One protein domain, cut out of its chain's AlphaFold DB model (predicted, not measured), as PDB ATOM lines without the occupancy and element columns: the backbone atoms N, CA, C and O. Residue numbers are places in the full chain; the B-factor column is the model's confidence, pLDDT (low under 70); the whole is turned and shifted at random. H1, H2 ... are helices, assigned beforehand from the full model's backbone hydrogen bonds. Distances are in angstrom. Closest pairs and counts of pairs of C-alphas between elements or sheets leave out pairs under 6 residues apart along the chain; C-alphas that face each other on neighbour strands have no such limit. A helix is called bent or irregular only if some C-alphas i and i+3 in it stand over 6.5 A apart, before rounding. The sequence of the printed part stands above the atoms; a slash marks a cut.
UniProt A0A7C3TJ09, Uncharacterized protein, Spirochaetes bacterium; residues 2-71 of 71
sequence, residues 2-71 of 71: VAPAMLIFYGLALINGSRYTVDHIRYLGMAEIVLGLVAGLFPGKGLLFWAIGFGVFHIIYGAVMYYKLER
ATOM      1  N   VAL A   2      24.628 -49.119  60.036       90.44
ATOM      2  CA  VAL A   2      24.121 -47.910  59.357       90.44
ATOM      3  C   VAL A   2      23.255 -48.243  58.135       90.44
ATOM      4  O   VAL A   2      22.131 -47.773  58.054       90.44
ATOM      5  N   ALA A   3      23.720 -49.122  57.239       91.50
ATOM      6  CA  ALA A   3      22.965 -49.539  56.049       91.50
ATOM      7  C   ALA A   3      21.554 -50.106  56.344       91.50
ATOM      8  O   ALA A   3      20.592 -49.558  55.809       91.50
ATOM      9  N   PRO A   4      21.378 -51.144  57.191       92.19
ATOM     10  CA  PRO A   4      20.042 -51.661  57.501       92.19
ATOM     11  C   PRO A   4      19.154 -50.626  58.202       92.19
ATOM     12  O   PRO A   4      17.973 -50.539  57.887       92.19
ATOM     13  N   ALA A   5      19.712 -49.797  59.093       95.19
ATOM     14  CA  ALA A   5      18.954 -48.720  59.726       95.19
ATOM     15  C   ALA A   5      18.453 -47.699  58.691       95.19
ATOM     16  O   ALA A   5      17.275 -47.354  58.701       95.19
ATOM     17  N   MET A   6      19.312 -47.263  57.764       95.56
ATOM     18  CA  MET A   6      18.922 -46.340  56.696       95.56
ATOM     19  C   MET A   6      17.783 -46.901  55.842       95.56
ATOM     20  O   MET A   6      16.811 -46.189  55.637       95.56
ATOM     21  N   LEU A   7      17.875 -48.160  55.397       95.62
ATOM     22  CA  LEU A   7      16.826 -48.815  54.599       95.62
ATOM     23  C   LEU A   7      15.478 -48.838  55.346       95.62
ATOM     24  O   LEU A   7      14.451 -48.442  54.801       95.62
ATOM     25  N   ILE A   8      15.485 -49.218  56.629       96.88
ATOM     26  CA  ILE A   8      14.262 -49.302  57.443       96.88
ATOM     27  C   ILE A   8      13.651 -47.916  57.676       96.88
ATOM     28  O   ILE A   8      12.464 -47.711  57.420       96.88
ATOM     29  N   PHE A   9      14.439 -46.950  58.158       97.56
ATOM     30  CA  PHE A   9      13.920 -45.613  58.466       97.56
ATOM     31  C   PHE A   9      13.499 -44.855  57.209       97.56
ATOM     32  O   PHE A   9      12.489 -44.152  57.231       97.56
ATOM     33  N   TYR A  10      14.217 -45.034  56.101       96.12
ATOM     34  CA  TYR A  10      13.820 -44.477  54.815       96.12
ATOM     35  C   TYR A  10      12.513 -45.097  54.310       96.12
ATOM     36  O   TYR A  10      11.593 -44.368  53.944       96.12
ATOM     37  N   GLY A  11      12.370 -46.424  54.378       96.12
ATOM     38  CA  GLY A  11      11.125 -47.090  54.003       96.12
ATOM     39  C   GLY A  11       9.927 -46.646  54.853       96.12
ATOM     40  O   GLY A  11       8.844 -46.402  54.318       96.12
ATOM     41  N   LEU A  12      10.125 -46.425  56.158       96.38
ATOM     42  CA  LEU A  12       9.107 -45.827  57.029       96.38
ATOM     43  C   LEU A  12       8.756 -44.396  56.606       96.38
ATOM     44  O   LEU A  12       7.575 -44.042  56.592       96.38
ATOM     45  N   ALA A  13       9.746 -43.579  56.240       95.00
ATOM     46  CA  ALA A  13       9.506 -42.230  55.734       95.00
ATOM     47  C   ALA A  13       8.683 -42.254  54.435       95.00
ATOM     48  O   ALA A  13       7.720 -41.497  54.317       95.00
ATOM     49  N   LEU A  14       8.986 -43.172  53.507       93.62
ATOM     50  CA  LEU A  14       8.218 -43.357  52.272       93.62
ATOM     51  C   LEU A  14       6.769 -43.768  52.543       93.62
ATOM     52  O   LEU A  14       5.851 -43.195  51.959       93.62
ATOM     53  N   ILE A  15       6.534 -44.722  53.447       94.56
ATOM     54  CA  ILE A  15       5.171 -45.147  53.801       94.56
ATOM     55  C   ILE A  15       4.389 -43.988  54.428       94.56
ATOM     56  O   ILE A  15       3.246 -43.745  54.042       94.56
ATOM     57  N   ASN A  16       4.987 -43.239  55.353       93.19
ATOM     58  CA  ASN A  16       4.306 -42.107  55.987       93.19
ATOM     59  C   ASN A  16       4.062 -40.949  55.004       93.19
ATOM     60  O   ASN A  16       2.981 -40.359  55.011       93.19
ATOM     61  N   GLY A  17       5.024 -40.663  54.122       89.94
ATOM     62  CA  GLY A  17       4.901 -39.658  53.065       89.94
ATOM     63  C   GLY A  17       3.932 -40.051  51.949       89.94
ATOM     64  O   GLY A  17       3.349 -39.176  51.308       89.94
ATOM     65  N   SER A  18       3.695 -41.353  51.746       88.38
ATOM     66  CA  SER A  18       2.793 -41.860  50.700       88.38
ATOM     67  C   SER A  18       1.365 -41.339  50.834       88.38
ATOM     68  O   SER A  18       0.699 -41.141  49.829       88.38
ATOM     69  N   ARG A  19       0.917 -41.029  52.059       79.44
ATOM     70  CA  ARG A  19      -0.422 -40.479  52.320       79.44
ATOM     71  C   ARG A  19      -0.625 -39.077  51.723       79.44
ATOM     72  O   ARG A  19      -1.759 -38.650  51.538       79.44
ATOM     73  N   TYR A  20       0.467 -38.365  51.457       81.94
ATOM     74  CA  TYR A  20       0.475 -37.004  50.917       81.94
ATOM     75  C   TYR A  20       1.037 -36.942  49.488       81.94
ATOM     76  O   TYR A  20       1.173 -35.858  48.929       81.94
ATOM     77  N   THR A  21       1.408 -38.088  48.909       81.31
ATOM     78  CA  THR A  21       2.066 -38.192  47.598       81.31
ATOM     79  C   THR A  21       1.421 -39.303  46.761       81.31
ATOM     80  O   THR A  21       0.298 -39.721  47.035       81.31
ATOM     81  N   VAL A  22       2.088 -39.756  45.693       73.62
ATOM     82  CA  VAL A  22       1.590 -40.830  44.826       73.62
ATOM     83  C   VAL A  22       1.413 -42.113  45.638       73.62
ATOM     84  O   VAL A  22       2.378 -42.669  46.163       73.62
ATOM     85  N   ASP A  23       0.184 -42.624  45.656       75.31
ATOM     86  CA  ASP A  23      -0.249 -43.752  46.485       75.31
ATOM     87  C   ASP A  23       0.632 -45.008  46.349       75.31
ATOM     88  O   ASP A  23       0.744 -45.803  47.282       75.31
ATOM     89  N   HIS A  24       1.308 -45.181  45.211       81.94
ATOM     90  CA  HIS A  24       2.159 -46.332  44.915       81.94
ATOM     91  C   HIS A  24       3.525 -46.325  45.617       81.94
ATOM     92  O   HIS A  24       4.129 -47.391  45.751       81.94
ATOM     93  N   ILE A  25       3.999 -45.184  46.130       89.56
ATOM     94  CA  ILE A  25       5.320 -45.105  46.778       89.56
ATOM     95  C   ILE A  25       5.380 -45.898  48.095       89.56
ATOM     96  O   ILE A  25       6.451 -46.320  48.532       89.56
ATOM     97  N   ARG A  26       4.216 -46.203  48.691       90.88
ATOM     98  CA  ARG A  26       4.105 -47.070  49.876       90.88
ATOM     99  C   ARG A  26       4.678 -48.471  49.641       90.88
ATOM    100  O   ARG A  26       5.232 -49.059  50.563       90.88
ATOM    101  N   TYR A  27       4.561 -49.003  48.420       92.06
ATOM    102  CA  TYR A  27       5.065 -50.337  48.081       92.06
ATOM    103  C   TYR A  27       6.592 -50.359  48.033       92.06
ATOM    104  O   TYR A  27       7.199 -51.301  48.539       92.06
ATOM    105  N   LEU A  28       7.205 -49.291  47.511       94.69
ATOM    106  CA  LEU A  28       8.652 -49.098  47.564       94.69
ATOM    107  C   LEU A  28       9.125 -49.030  49.022       94.69
ATOM    108  O   LEU A  28      10.040 -49.751  49.407       94.69
ATOM    109  N   GLY A  29       8.432 -48.258  49.865       95.12
ATOM    110  CA  GLY A  29       8.750 -48.173  51.291       95.12
ATOM    111  C   GLY A  29       8.664 -49.512  52.033       95.12
ATOM    112  O   GLY A  29       9.543 -49.827  52.833       95.12
ATOM    113  N   MET A  30       7.658 -50.346  51.740       95.81
ATOM    114  CA  MET A  30       7.575 -51.698  52.314       95.81
ATOM    115  C   MET A  30       8.741 -52.591  51.866       95.81
ATOM    116  O   MET A  30       9.286 -53.333  52.685       95.81
ATOM    117  N   ALA A  31       9.150 -52.504  50.598       96.12
ATOM    118  CA  ALA A  31      10.276 -53.270  50.072       96.12
ATOM    119  C   ALA A  31      11.607 -52.875  50.743       96.12
ATOM    120  O   ALA A  31      12.373 -53.755  51.140       96.12
ATOM    121  N   GLU A  32      11.845 -51.575  50.948       97.00
ATOM    122  CA  GLU A  32      13.012 -51.046  51.674       97.00
ATOM    123  C   GLU A  32      13.072 -51.550  53.128       97.00
ATOM    124  O   GLU A  32      14.131 -51.970  53.599       97.00
ATOM    125  N   ILE A  33      11.932 -51.595  53.833       97.50
ATOM    126  CA  ILE A  33      11.867 -52.115  55.211       97.50
ATOM    127  C   ILE A  33      12.225 -53.601  55.253       97.50
ATOM    128  O   ILE A  33      13.059 -54.006  56.063       97.50
ATOM    129  N   VAL A  34      11.623 -54.416  54.380       97.50
ATOM    130  CA  VAL A  34      11.921 -55.856  54.313       97.50
ATOM    131  C   VAL A  34      13.402 -56.078  53.999       97.50
ATOM    132  O   VAL A  34      14.060 -56.873  54.672       97.50
ATOM    133  N   LEU A  35      13.953 -55.337  53.036       96.38
ATOM    134  CA  LEU A  35      15.364 -55.433  52.671       96.38
ATOM    135  C   LEU A  35      16.287 -55.017  53.822       96.38
ATOM    136  O   LEU A  35      17.296 -55.677  54.065       96.38
ATOM    137  N   GLY A  36      15.938 -53.963  54.559       95.88
ATOM    138  CA  GLY A  36      16.689 -53.499  55.721       95.88
ATOM    139  C   GLY A  36      16.679 -54.493  56.886       95.88
ATOM    140  O   GLY A  36      17.720 -54.703  57.514       95.88
ATOM    141  N   LEU A  37      15.552 -55.173  57.130       96.38
ATOM    142  CA  LEU A  37      15.470 -56.269  58.104       96.38
ATOM    143  C   LEU A  37      16.371 -57.442  57.694       96.38
ATOM    144  O   LEU A  37      17.151 -57.930  58.512       96.38
ATOM    145  N   VAL A  38      16.334 -57.842  56.417       95.62
ATOM    146  CA  VAL A  38      17.214 -58.893  55.877       95.62
ATOM    147  C   VAL A  38      18.686 -58.476  55.970       95.62
ATOM    148  O   VAL A  38      19.524 -59.264  56.402       95.62
ATOM    149  N   ALA A  39      19.016 -57.227  55.644       94.62
ATOM    150  CA  ALA A  39      20.376 -56.699  55.726       94.62
ATOM    151  C   ALA A  39      20.936 -56.711  57.160       94.62
ATOM    152  O   ALA A  39      22.144 -56.872  57.348       94.62
ATOM    153  N   GLY A  40      20.074 -56.574  58.174       92.75
ATOM    154  CA  GLY A  40      20.442 -56.688  59.587       92.75
ATOM    155  C   GLY A  40      20.914 -58.089  59.991       92.75
ATOM    156  O   GLY A  40      21.759 -58.207  60.876       92.75
ATOM    157  N   LEU A  41      20.436 -59.133  59.304       93.81
ATOM    158  CA  LEU A  41      20.833 -60.528  59.538       93.81
ATOM    159  C   LEU A  41      22.198 -60.878  58.920       93.81
ATOM    160  O   LEU A  41      22.804 -61.876  59.299       93.81
ATOM    161  N   PHE A  42      22.701 -60.058  57.990       92.75
ATOM    162  CA  PHE A  42      23.957 -60.293  57.267       92.75
ATOM    163  C   PHE A  42      24.962 -59.142  57.463       92.75
ATOM    164  O   PHE A  42      25.240 -58.378  56.524       92.75
ATOM    165  N   PRO A  43      25.557 -59.008  58.663       86.56
ATOM    166  CA  PRO A  43      26.618 -58.035  58.897       86.56
ATOM    167  C   PRO A  43      27.786 -58.260  57.918       86.56
ATOM    168  O   PRO A  43      28.197 -59.386  57.664       86.56
ATOM    169  N   GLY A  44      28.289 -57.176  57.317       88.00
ATOM    170  CA  GLY A  44      29.350 -57.204  56.295       88.00
ATOM    171  C   GLY A  44      28.865 -57.051  54.847       88.00
ATOM    172  O   GLY A  44      29.632 -56.603  54.002       88.00
ATOM    173  N   LYS A  45      27.581 -57.303  54.556       91.56
ATOM    174  CA  LYS A  45      26.986 -57.108  53.211       91.56
ATOM    175  C   LYS A  45      26.171 -55.816  53.076       91.56
ATOM    176  O   LYS A  45      25.405 -55.656  52.132       91.56
ATOM    177  N   GLY A  46      26.330 -54.879  54.013       90.88
ATOM    178  CA  GLY A  46      25.496 -53.675  54.105       90.88
ATOM    179  C   GLY A  46      25.474 -52.828  52.830       90.88
ATOM    180  O   GLY A  46      24.404 -52.385  52.433       90.88
ATOM    181  N   LEU A  47      26.619 -52.656  52.161       93.38
ATOM    182  CA  LEU A  47      26.702 -51.879  50.919       93.38
ATOM    183  C   LEU A  47      25.925 -52.531  49.766       93.38
ATOM    184  O   LEU A  47      25.289 -51.830  48.989       93.38
ATOM    185  N   LEU A  48      25.933 -53.867  49.685       95.38
ATOM    186  CA  LEU A  48      25.188 -54.607  48.667       95.38
ATOM    187  C   LEU A  48      23.680 -54.406  48.849       95.38
ATOM    188  O   LEU A  48      22.994 -54.023  47.909       95.38
ATOM    189  N   PHE A  49      23.173 -54.608  50.068       95.19
ATOM    190  CA  PHE A  49      21.757 -54.377  50.368       95.19
ATOM    191  C   PHE A  49      21.361 -52.911  50.182       95.19
ATOM    192  O   PHE A  49      20.294 -52.627  49.651       95.19
ATOM    193  N   TRP A  50      22.240 -51.983  50.561       95.56
ATOM    194  CA  TRP A  50      22.022 -50.557  50.353       95.56
ATOM    195  C   TRP A  50      21.902 -50.202  48.864       95.56
ATOM    196  O   TRP A  50      20.970 -49.502  48.483       95.56
ATOM    197  N   ALA A  51      22.783 -50.740  48.014       96.56
ATOM    198  CA  ALA A  51      22.731 -50.535  46.567       96.56
ATOM    199  C   ALA A  51      21.496 -51.186  45.915       96.56
ATOM    200  O   ALA A  51      20.956 -50.652  44.947       96.56
ATOM    201  N   ILE A  52      21.022 -52.318  46.444       96.62
ATOM    202  CA  ILE A  52      19.782 -52.950  45.972       96.62
ATOM    203  C   ILE A  52      18.568 -52.069  46.295       96.62
ATOM    204  O   ILE A  52      17.759 -51.832  45.402       96.62
ATOM    205  N   GLY A  53      18.460 -51.553  47.523       96.31
ATOM    206  CA  GLY A  53      17.352 -50.675  47.915       96.31
ATOM    207  C   GLY A  53      17.396 -49.334  47.178       96.31
ATOM    208  O   GLY A  53      16.630 -49.072  46.249       96.31
ATOM    209  N   PHE A  54      18.392 -48.504  47.492       94.88
ATOM    210  CA  PHE A  54      18.499 -47.150  46.934       94.88
ATOM    211  C   PHE A  54      18.816 -47.097  45.435       94.88
ATOM    212  O   PHE A  54      18.582 -46.072  44.800       94.88
ATOM    213  N   GLY A  55      19.344 -48.174  44.853       96.25
ATOM    214  CA  GLY A  55      19.603 -48.269  43.419       96.25
ATOM    215  C   GLY A  55      18.489 -49.012  42.694       96.25
ATOM    216  O   GLY A  55      17.651 -48.409  42.027       96.25
ATOM    217  N   VAL A  56      18.490 -50.341  42.802       96.19
ATOM    218  CA  VAL A  56      17.658 -51.210  41.952       96.19
ATOM    219  C   VAL A  56      16.166 -50.972  42.175       96.19
ATOM    220  O   VAL A  56      15.439 -50.774  41.200       96.19
ATOM    221  N   PHE A  57      15.693 -50.948  43.425       95.19
ATOM    222  CA  PHE A  57      14.263 -50.758  43.694       95.19
ATOM    223  C   PHE A  57      13.761 -49.395  43.208       95.19
ATOM    224  O   PHE A  57      12.668 -49.311  42.650       95.19
ATOM    225  N   HIS A  58      14.576 -48.348  43.332       94.06
ATOM    226  CA  HIS A  58      14.225 -47.006  42.870       94.06
ATOM    227  C   HIS A  58      14.211 -46.889  41.346       94.06
ATOM    228  O   HIS A  58      13.304 -46.262  40.801       94.06
ATOM    229  N   ILE A  59      15.159 -47.523  40.648       95.06
ATOM    230  CA  ILE A  59      15.168 -47.569  39.178       95.06
ATOM    231  C   ILE A  59      13.919 -48.294  38.668       95.06
ATOM    232  O   ILE A  59      13.236 -47.785  37.780       95.06
ATOM    233  N   ILE A  60      13.587 -49.453  39.250       94.06
ATOM    234  CA  ILE A  60      12.385 -50.212  38.876       94.06
ATOM    235  C   ILE A  60      11.128 -49.383  39.152       94.06
ATOM    236  O   ILE A  60      10.275 -49.263  38.274       94.06
ATOM    237  N   TYR A  61      11.016 -48.785  40.339       92.00
ATOM    238  CA  TYR A  61       9.876 -47.940  40.688       92.00
ATOM    239  C   TYR A  61       9.738 -46.746  39.735       92.00
ATOM    240  O   TYR A  61       8.644 -46.492  39.232       92.00
ATOM    241  N   GLY A  62      10.839 -46.051  39.440       90.69
ATOM    242  CA  GLY A  62      10.869 -44.933  38.501       90.69
ATOM    243  C   GLY A  62      10.445 -45.346  37.094       90.69
ATOM    244  O   GLY A  62       9.608 -44.678  36.492       90.69
ATOM    245  N   ALA A  63      10.938 -46.484  36.600       91.00
ATOM    246  CA  ALA A  63      10.541 -47.028  35.306       91.00
ATOM    247  C   ALA A  63       9.046 -47.391  35.268       91.00
ATOM    248  O   ALA A  63       8.347 -47.005  34.335       91.00
ATOM    249  N   VAL A  64       8.527 -48.085  36.286       88.81
ATOM    250  CA  VAL A  64       7.096 -48.435  36.373       88.81
ATOM    251  C   VAL A  64       6.224 -47.182  36.417       88.81
ATOM    252  O   VAL A  64       5.200 -47.124  35.741       88.81
ATOM    253  N   MET A  65       6.627 -46.171  37.186       87.50
ATOM    254  CA  MET A  65       5.911 -44.900  37.253       87.50
ATOM    255  C   MET A  65       5.929 -44.159  35.918       87.50
ATOM    256  O   MET A  65       4.882 -43.670  35.507       87.50
ATOM    257  N   TYR A  66       7.064 -44.136  35.217       86.00
ATOM    258  CA  TYR A  66       7.181 -43.538  33.886       86.00
ATOM    259  C   TYR A  66       6.173 -44.148  32.904       86.00
ATOM    260  O   TYR A  66       5.382 -43.431  32.292       86.00
ATOM    261  N   TYR A  67       6.110 -45.482  32.832       83.06
ATOM    262  CA  TYR A  67       5.151 -46.173  31.965       83.06
ATOM    263  C   TYR A  67       3.690 -45.991  32.374       83.06
ATOM    264  O   TYR A  67       2.822 -46.158  31.531       83.06
ATOM    265  N   LYS A  68       3.410 -45.714  33.652       78.44
ATOM    266  CA  LYS A  68       2.040 -45.615  34.169       78.44
ATOM    267  C   LYS A  68       1.473 -44.194  34.124       78.44
ATOM    268  O   LYS A  68       0.256 -44.038  34.127       78.44
ATOM    269  N   LEU A  69       2.333 -43.176  34.182       72.50
ATOM    270  CA  LEU A  69       1.920 -41.773  34.276       72.50
ATOM    271  C   LEU A  69       1.993 -41.038  32.933       72.50
ATOM    272  O   LEU A  69       1.182 -40.148  32.700       72.50
ATOM    273  N   GLU A  70       2.952 -41.388  32.072       64.19
ATOM    274  CA  GLU A  70       3.202 -40.671  30.813       64.19
ATOM    275  C   GLU A  70       2.699 -41.417  29.567       64.19
ATOM    276  O   GLU A  70       2.709 -40.846  28.475       64.19
ATOM    277  N   ARG A  71       2.249 -42.673  29.698       50.25
ATOM    278  CA  ARG A  71       1.822 -43.505  28.569       50.25
ATOM    279  C   ARG A  71       0.569 -44.322  28.864       50.25
ATOM    280  O   ARG A  71       0.378 -44.726  30.029       50.25
TER     281      ARG A  71
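This is residues 2 to 71 of the 71 residues of an uncharacterized protein of Spirochaetes bacterium (UniProt A0A7C3TJ09). The longest helix, H3, runs beside a close hairpin of H1 and H2, so that three helices stand side by side in an elongated up-and-down bundle, each running against the one before it. H1 and H2 pack closely along each other, while H1 meets H3 only near the beginnings of both, and the end of H3 with the last residues, 66 to 71, sticks out past the rest. The printed part has 70 residues with three named helices, in the order H1, H2, H3, and no named strand; the class is all helix. It is compact, with a radius of gyration of the C-alphas of 12.5 A, and spans 41 by 21 by 13 A.

H3 covers residues 46 to 69 and is 33.0 A long, from C-alpha 46 at (25.496, -53.675, 54.105) to C-alpha 69 at (1.920, -41.773, 34.276). It is neither bent nor irregular, but only just: C-alphas 54 and 57 are 6.4 A apart. H2, residues 25 to 41, measures 25.3 A. H1, residues 2 to 18, measures 23.8 A and begins with C-alpha 2 at (24.121, -47.910, 59.357).

H3 and H2 form a helical hairpin and touch, closest at the C-alphas of Gly 53 and Glu 32, 5.8 A apart. They run opposite ways at a shallow tilt of 15 degrees. H1 and H2 form another helical hairpin and touch with 46 pairs of C-alphas within 8 A, the closest being Gly 11 and Gly 29 at 3.8 A. Their shallow tilt is 20 degrees, opposite ways. H1 touches H3 with residues 2 to 7 alone, and H3 touches H1 with residues 46 to 53 alone; the closest C-alphas, of Ala 3 and Gly 46, are 5.2 A apart. These two run the same way at a shallow tilt of 24 degrees. Every O i to N i+4 pair is within hydrogen-bond range in H1, against 12 of 13 in H2 and 18 of 20 in H3.

The two C-alphas farthest apart, of Pro 43 and Arg 71, are 41.8 A apart. The printed part has no cut; the link from H1 to H2 is short, and that from H2 to H3 is tight. The mean pLDDT of the printed part is 90.7, and residues 70 to 71 are under 70.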